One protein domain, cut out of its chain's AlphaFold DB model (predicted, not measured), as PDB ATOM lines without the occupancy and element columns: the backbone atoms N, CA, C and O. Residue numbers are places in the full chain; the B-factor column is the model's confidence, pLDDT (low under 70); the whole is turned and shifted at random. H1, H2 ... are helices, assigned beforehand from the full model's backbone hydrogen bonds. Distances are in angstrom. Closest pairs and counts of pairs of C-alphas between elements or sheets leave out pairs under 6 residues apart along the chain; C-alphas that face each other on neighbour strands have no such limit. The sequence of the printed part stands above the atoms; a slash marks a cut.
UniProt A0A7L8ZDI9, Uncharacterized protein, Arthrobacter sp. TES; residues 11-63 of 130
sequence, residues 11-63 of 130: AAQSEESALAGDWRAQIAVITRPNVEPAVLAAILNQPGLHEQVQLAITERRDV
ATOM      1  N   ALA A  11     -39.490 -35.956 -60.264       79.44
ATOM      2  CA  ALA A  11     -40.688 -36.553 -59.699       79.44
ATOM      3  C   ALA A  11     -40.643 -38.085 -59.776       79.44
ATOM      4  O   ALA A  11     -41.091 -38.724 -58.822       79.44
ATOM      5  N   ALA A  12     -40.052 -38.639 -60.843       83.25
ATOM      6  CA  ALA A  12     -39.914 -40.075 -61.050       83.25
ATOM      7  C   ALA A  12     -38.889 -40.673 -60.082       83.25
ATOM      8  O   ALA A  12     -39.184 -41.660 -59.417       83.25
ATOM      9  N   GLN A  13     -37.736 -40.019 -59.902       87.06
ATOM     10  CA  GLN A  13     -36.739 -40.453 -58.915       87.06
ATOM     11  C   GLN A  13     -37.298 -40.438 -57.483       87.06
ATOM     12  O   GLN A  13     -37.018 -41.323 -56.671       87.06
ATOM     13  N   SER A  14     -38.107 -39.428 -57.157       87.06
ATOM     14  CA  SER A  14     -38.760 -39.335 -55.849       87.06
ATOM     15  C   SER A  14     -39.810 -40.434 -55.647       87.06
ATOM     16  O   SER A  14     -39.936 -40.955 -54.545       87.06
ATOM     17  N   GLU A  15     -40.558 -40.801 -56.692       92.50
ATOM     18  CA  GLU A  15     -41.516 -41.912 -56.637       92.50
ATOM     19  C   GLU A  15     -40.817 -43.258 -56.493       92.50
ATOM     20  O   GLU A  15     -41.192 -44.038 -55.622       92.50
ATOM     21  N   GLU A  16     -39.756 -43.500 -57.259       94.31
ATOM     22  CA  GLU A  16     -38.926 -44.697 -57.122       94.31
ATOM     23  C   GLU A  16     -38.388 -44.833 -55.689       94.31
ATOM     24  O   GLU A  16     -38.549 -45.876 -55.055       94.31
ATOM     25  N   SER A  17     -37.842 -43.748 -55.131       94.25
ATOM     26  CA  SER A  17     -37.327 -43.725 -53.754       94.25
ATOM     27  C   SER A  17     -38.433 -43.957 -52.716       94.25
ATOM     28  O   SER A  17     -38.233 -44.674 -51.734       94.25
ATOM     29  N   ALA A  18     -39.622 -43.389 -52.934       95.69
ATOM     30  CA  ALA A  18     -40.770 -43.590 -52.055       95.69
ATOM     31  C   ALA A  18     -41.252 -45.049 -52.066       95.69
ATOM     32  O   ALA A  18     -41.527 -45.630 -51.011       95.69
ATOM     33  N   LEU A  19     -41.315 -45.658 -53.252       96.06
ATOM     34  CA  LEU A  19     -41.670 -47.064 -53.436       96.06
ATOM     35  C   LEU A  19     -40.592 -48.011 -52.885       96.06
ATOM     36  O   LEU A  19     -40.927 -49.109 -52.450       96.06
ATOM     37  N   ALA A  20     -39.336 -47.567 -52.815       95.31
ATOM     38  CA  ALA A  20     -38.240 -48.279 -52.161       95.31
ATOM     39  C   ALA A  20     -38.235 -48.159 -50.621       95.31
ATOM     40  O   ALA A  20     -37.420 -48.807 -49.965       95.31
ATOM     41  N   GLY A  21     -39.130 -47.357 -50.031       93.62
ATOM     42  CA  GLY A  21     -39.284 -47.243 -48.577       93.62
ATOM     43  C   GLY A  21     -38.610 -46.030 -47.933       93.62
ATOM     44  O   GLY A  21     -38.585 -45.936 -46.706       93.62
ATOM     45  N   ASP A  22     -38.073 -45.081 -48.711       96.19
ATOM     46  CA  ASP A  22     -37.587 -43.823 -48.138       96.19
ATOM     47  C   ASP A  22     -38.772 -42.965 -47.677       96.19
ATOM     48  O   ASP A  22     -39.482 -42.346 -48.473       96.19
ATOM     49  N   TRP A  23     -38.962 -42.886 -46.360       95.62
ATOM     50  CA  TRP A  23     -40.070 -42.153 -45.756       95.62
ATOM     51  C   TRP A  23     -40.065 -40.653 -46.081       95.62
ATOM     52  O   TRP A  23     -41.130 -40.033 -46.133       95.62
ATOM     53  N   ARG A  24     -38.899 -40.041 -46.334       94.62
ATOM     54  CA  ARG A  24     -38.835 -38.624 -46.729       94.62
ATOM     55  C   ARG A  24     -39.342 -38.444 -48.150       94.62
ATOM     56  O   ARG A  24     -40.116 -37.521 -48.410       94.62
ATOM     57  N   ALA A  25     -38.957 -39.350 -49.046       95.38
ATOM     58  CA  ALA A  25     -39.479 -39.382 -50.406       95.38
ATOM     59  C   ALA A  25     -40.990 -39.666 -50.415       95.38
ATOM     60  O   ALA A  25     -41.731 -39.005 -51.139       95.38
ATOM     61  N   GLN A  26     -41.478 -40.558 -49.548       96.69
ATOM     62  CA  GLN A  26     -42.912 -40.831 -49.396       96.69
ATOM     63  C   GLN A  26     -43.707 -39.586 -49.021       96.69
ATOM     64  O   GLN A  26     -44.712 -39.304 -49.666       96.69
ATOM     65  N   ILE A  27     -43.250 -38.802 -48.039       95.19
ATOM     66  CA  ILE A  27     -43.897 -37.525 -47.694       95.19
ATOM     67  C   ILE A  27     -43.882 -36.579 -48.900       95.19
ATOM     68  O   ILE A  27     -44.908 -35.978 -49.227       95.19
ATOM     69  N   ALA A  28     -42.748 -36.467 -49.596       92.25
ATOM     70  CA  ALA A  28     -42.626 -35.612 -50.777       92.25
ATOM     71  C   ALA A  28     -43.550 -36.042 -51.932       92.25
ATOM     72  O   ALA A  28     -43.982 -35.193 -52.708       92.25
ATOM     73  N   VAL A  29     -43.860 -37.336 -52.051       94.19
ATOM     74  CA  VAL A  29     -44.842 -37.864 -53.006       94.19
ATOM     75  C   VAL A  29     -46.263 -37.596 -52.511       94.19
ATOM     76  O   VAL A  29     -47.036 -36.955 -53.213       94.19
ATOM     77  N   ILE A  30     -46.599 -38.006 -51.289       93.75
ATOM     78  CA  ILE A  30     -47.948 -37.939 -50.697       93.75
ATOM     79  C   ILE A  30     -48.466 -36.506 -50.542       93.75
ATOM     80  O   ILE A  30     -49.672 -36.283 -50.566       93.75
ATOM     81  N   THR A  31     -47.593 -35.516 -50.403       90.06
ATOM     82  CA  THR A  31     -48.006 -34.107 -50.284       90.06
ATOM     83  C   THR A  31     -48.334 -33.450 -51.629       90.06
ATOM     84  O   THR A  31     -48.805 -32.312 -51.661       90.06
ATOM     85  N   ARG A  32     -48.136 -34.149 -52.756       89.88
ATOM     86  CA  ARG A  32     -48.492 -33.643 -54.088       89.88
ATOM     87  C   ARG A  32     -50.013 -33.675 -54.300       89.88
ATOM     88  O   ARG A  32     -50.678 -34.609 -53.845       89.88
ATOM     89  N   PRO A  33     -50.573 -32.718 -55.063       82.75
ATOM     90  CA  PRO A  33     -52.018 -32.626 -55.285       82.75
ATOM     91  C   PRO A  33     -52.600 -33.757 -56.148       82.75
ATOM     92  O   PRO A  33     -53.768 -34.078 -55.986       82.75
ATOM     93  N   ASN A  34     -51.809 -34.366 -57.040       83.81
ATOM     94  CA  ASN A  34     -52.278 -35.361 -58.016       83.81
ATOM     95  C   ASN A  34     -51.406 -36.626 -57.982       83.81
ATOM     96  O   ASN A  34     -50.777 -36.981 -58.975       83.81
ATOM     97  N   VAL A  35     -51.308 -37.268 -56.818       89.19
ATOM     98  CA  VAL A  35     -50.637 -38.575 -56.702       89.19
ATOM     99  C   VAL A  35     -51.518 -39.634 -57.343       89.19
ATOM    100  O   VAL A  35     -52.717 -39.682 -57.074       89.19
ATOM    101  N   GLU A  36     -50.930 -40.494 -58.167       91.00
ATOM    102  CA  GLU A  36     -51.659 -41.620 -58.733       91.00
ATOM    103  C   GLU A  36     -52.174 -42.544 -57.607       91.00
ATOM    104  O   GLU A  36     -51.396 -42.915 -56.719       91.00
ATOM    105  N   PRO A  37     -53.456 -42.963 -57.622       90.44
ATOM    106  CA  PRO A  37     -54.016 -43.806 -56.564       90.44
ATOM    107  C   PRO A  37     -53.222 -45.094 -56.315       90.44
ATOM    108  O   PRO A  37     -53.089 -45.519 -55.168       90.44
ATOM    109  N   ALA A  38     -52.647 -45.685 -57.367       92.38
ATOM    110  CA  ALA A  38     -51.811 -46.879 -57.266       92.38
ATOM    111  C   ALA A  38     -50.518 -46.632 -56.470       92.38
ATOM    112  O   ALA A  38     -50.133 -47.474 -55.661       92.38
ATOM    113  N   VAL A  39     -49.880 -45.467 -56.636       93.38
ATOM    114  CA  VAL A  39     -48.674 -45.083 -55.883       93.38
ATOM    115  C   VAL A  39     -49.011 -44.867 -54.409       93.38
ATOM    116  O   VAL A  39     -48.322 -45.387 -53.534       93.38
ATOM    117  N   LEU A  40     -50.105 -44.155 -54.121       93.31
ATOM    118  CA  LEU A  40     -50.556 -43.945 -52.744       93.31
ATOM    119  C   LEU A  40     -50.901 -45.274 -52.060       93.31
ATOM    120  O   LEU A  40     -50.482 -45.506 -50.928       93.31
ATOM    121  N   ALA A  41     -51.613 -46.163 -52.758       93.94
ATOM    122  CA  ALA A  41     -51.931 -47.496 -52.259       93.94
ATOM    123  C   ALA A  41     -50.665 -48.333 -52.021       93.94
ATOM    124  O   ALA A  41     -50.572 -49.012 -50.999       93.94
ATOM    125  N   ALA A  42     -49.680 -48.272 -52.921       96.00
ATOM    126  CA  ALA A  42     -48.415 -48.978 -52.757       96.00
ATOM    127  C   ALA A  42     -47.665 -48.499 -51.507       96.00
ATOM    128  O   ALA A  42     -47.236 -49.337 -50.718       96.00
ATOM    129  N   ILE A  43     -47.571 -47.181 -51.284       95.94
ATOM    130  CA  ILE A  43     -46.943 -46.610 -50.084       95.94
ATOM    131  C   ILE A  43     -47.715 -47.007 -48.819       95.94
ATOM    132  O   ILE A  43     -47.112 -47.474 -47.857       95.94
ATOM    133  N   LEU A  44     -49.045 -46.877 -48.825       95.06
ATOM    134  CA  LEU A  44     -49.901 -47.208 -47.680       95.06
ATOM    135  C   LEU A  44     -49.741 -48.669 -47.226       95.06
ATOM    136  O   LEU A  44     -49.803 -48.957 -46.034       95.06
ATOM    137  N   ASN A  45     -49.516 -49.588 -48.169       95.00
ATOM    138  CA  ASN A  45     -49.362 -51.017 -47.895       95.00
ATOM    139  C   ASN A  45     -47.940 -51.435 -47.489       95.00
ATOM    140  O   ASN A  45     -47.721 -52.618 -47.207       95.00
ATOM    141  N   GLN A  46     -46.972 -50.517 -47.442       94.75
ATOM    142  CA  GLN A  46     -45.614 -50.882 -47.052       94.75
ATOM    143  C   GLN A  46     -45.532 -51.286 -45.570       94.75
ATOM    144  O   GLN A  46     -46.121 -50.634 -44.699       94.75
ATOM    145  N   PRO A  47     -44.788 -52.357 -45.246       90.81
ATOM    146  CA  PRO A  47     -44.552 -52.743 -43.864       90.81
ATOM    147  C   PRO A  47     -43.704 -51.684 -43.151       90.81
ATOM    148  O   PRO A  47     -42.775 -51.129 -43.729       90.81
ATOM    149  N   GLY A  48     -44.004 -51.424 -41.877       90.06
ATOM    150  CA  GLY A  48     -43.233 -50.468 -41.076       90.06
ATOM    151  C   GLY A  48     -43.346 -49.016 -41.553       90.06
ATOM    152  O   GLY A  48     -42.414 -48.241 -41.348       90.06
ATOM    153  N   LEU A  49     -44.467 -48.650 -42.191       94.69
ATOM    154  CA  LEU A  49     -44.715 -47.298 -42.684       94.69
ATOM    155  C   LEU A  49     -44.456 -46.262 -41.584       94.69
ATOM    156  O   LEU A  49     -45.086 -46.289 -40.525       94.69
ATOM    157  N   HIS A  50     -43.526 -45.346 -41.837       96.06
ATOM    158  CA  HIS A  50     -43.079 -44.385 -40.837       96.06
ATOM    159  C   HIS A  50     -44.241 -43.498 -40.357       96.06
ATOM    160  O   HIS A  50     -45.062 -43.051 -41.155       96.06
ATOM    161  N   GLU A  51     -44.295 -43.187 -39.061       95.69
ATOM    162  CA  GLU A  51     -45.409 -42.440 -38.450       95.69
ATOM    163  C   GLU A  51     -45.711 -41.113 -39.169       95.69
ATOM    164  O   GLU A  51     -46.863 -40.798 -39.455       95.69
ATOM    165  N   GLN A  52     -44.671 -40.357 -39.534       95.81
ATOM    166  CA  GLN A  52     -44.819 -39.088 -40.263       95.81
ATOM    167  C   GLN A  52     -45.473 -39.256 -41.643       95.81
ATOM    168  O   GLN A  52     -46.164 -38.359 -42.118       95.81
ATOM    169  N   VAL A  53     -45.291 -40.413 -42.279       96.75
ATOM    170  CA  VAL A  53     -45.934 -40.734 -43.556       96.75
ATOM    171  C   VAL A  53     -47.415 -41.017 -43.329       96.75
ATOM    172  O   VAL A  53     -48.254 -40.495 -44.057       96.75
ATOM    173  N   GLN A  54     -47.751 -41.765 -42.275       97.06
ATOM    174  CA  GLN A  54     -49.141 -42.013 -41.888       97.06
ATOM    175  C   GLN A  54     -49.874 -40.701 -41.584       97.06
ATOM    176  O   GLN A  54     -50.967 -40.475 -42.097       97.06
ATOM    177  N   LEU A  55     -49.249 -39.798 -40.819       95.94
ATOM    178  CA  LEU A  55     -49.791 -38.463 -40.564       95.94
ATOM    179  C   LEU A  55     -50.030 -37.690 -41.863       95.94
ATOM    180  O   LEU A  55     -51.139 -37.201 -42.069       95.94
ATOM    181  N   ALA A  56     -49.047 -37.645 -42.766       95.19
ATOM    182  CA  ALA A  56     -49.194 -36.963 -44.050       95.19
ATOM    183  C   ALA A  56     -50.382 -37.504 -44.869       95.19
ATOM    184  O   ALA A  56     -51.095 -36.724 -45.497       95.19
ATOM    185  N   ILE A  57     -50.644 -38.816 -44.825       95.06
ATOM    186  CA  ILE A  57     -51.814 -39.424 -45.478       95.06
ATOM    187  C   ILE A  57     -53.115 -38.927 -44.840       95.06
ATOM    188  O   ILE A  57     -54.013 -38.502 -45.563       95.06
ATOM    189  N   THR A  58     -53.214 -38.913 -43.502       95.31
ATOM    190  CA  THR A  58     -54.434 -38.453 -42.799       95.31
ATOM    191  C   THR A  58     -54.780 -36.980 -43.046       95.31
ATOM    192  O   THR A  58     -55.917 -36.569 -42.808       95.31
ATOM    193  N   GLU A  59     -53.810 -36.187 -43.509       92.88
ATOM    194  CA  GLU A  59     -53.945 -34.755 -43.789       92.88
ATOM    195  C   GLU A  59     -54.248 -34.440 -45.253       92.88
ATOM    196  O   GLU A  59     -54.520 -33.283 -45.593       92.88
ATOM    197  N   ARG A  60     -54.228 -35.446 -46.131       92.81
ATOM    198  CA  ARG A  60     -54.587 -35.242 -47.529       92.81
ATOM    199  C   ARG A  60     -56.037 -34.784 -47.649       92.81
ATOM    200  O   ARG A  60     -56.939 -35.302 -46.996       92.81
ATOM    201  N   ARG A  61     -56.272 -33.845 -48.565       89.00
ATOM    202  CA  ARG A  61     -57.617 -33.333 -48.867       89.00
ATOM    203  C   ARG A  61     -58.541 -34.407 -49.453       89.00
ATOM    204  O   ARG A  61     -59.748 -34.334 -49.263       89.00
ATOM    205  N   ASP A  62     -57.970 -35.345 -50.194       90.62
ATOM    206  CA  ASP A  62     -58.652 -36.438 -50.884       90.62
ATOM    207  C   ASP A  62     -58.504 -37.782 -50.151       90.62
ATOM    208  O   ASP A  62     -58.713 -38.829 -50.760       90.62
ATOM    209  N   VAL A  63     -58.135 -37.768 -48.861       92.69
ATOM    210  CA  VAL A  63     -58.074 -38.996 -48.059       92.69
ATOM    211  C   VAL A  63     -59.453 -39.653 -48.001       92.69
ATOM    212  O   VAL A  63     -60.461 -38.993 -47.729       92.69
TER     213      VAL A  63
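AT A GLANCE: This is residues 11 to 63 of the 130 residues of an uncharacterized protein of Arthrobacter sp. TES (UniProt A0A7L8ZDI9). What does the model look like? Four short helices make a small rounded body: H2 and H4 lie side by side and run the same way, and H1 packs on H2 at a steep tilt. H3 runs the opposite way to H2 and H4, and clearly touches H1. How is it made up? The printed part has 53 residues, 33 of them in four named helices, H1 to H4 in order, with no named strand: all helix. How large is it? It is compact, with a radius of gyration of the C-alphas of 9.6 A and spans of 24 by 23 by 17 A.

HOW THE PARTS SIT: What does H1, residues 11 to 19, touch? It touches H2, residues 23 to 30, at a steep tilt of 56 degrees, opposite ways; the closest C-alphas, of Ala 18 and Gln 26, are 4.4 A apart. It touches H3, residues 37 to 44, at a steep tilt of 42 degrees, the same way, closest at the C-alphas of Leu 19 and Ile 43, 6.3 A. Where is H4, residues 51 to 58? It touches H2 at a shallow tilt of 7 degrees, the same way, with the closest C-alphas, of Ile 27 and Val 53, 5.6 A apart. H1 and H4 are apart. How near is H3 to H2 and H4? It is close but not clearly touching: its closest C-alpha pairs are Leu 40 to Ile 30, 6.9 A, and Leu 44 to Gln 54, 7.8 A. What do the backbones show? In H1, H2, H3 and H4 every O i to N i+4 pair is within hydrogen-bond range.

IN THESE COORDINATES: Where does H1 begin? Its C-alpha 11 is at (-40.688, -36.553, -59.699), and H1 is 12.3 A long. How long are H2, H3 and H4? They measure 10.2 A, 10.4 A and 10.8 A, and H4 ends with C-alpha 58 at (-54.434, -38.453, -42.799).

THE WHOLE: How far does it reach? The two C-alphas farthest apart, of Ala 20 and Arg 61, are 24.7 A apart. Are there cuts or long links? The printed part has no cut; the link H1 to H2 is tight, and H2 to H3 and H3 to H4 are short. Is confidence low anywhere? No printed residue is under 70, and the mean pLDDT of the printed part is 92.8.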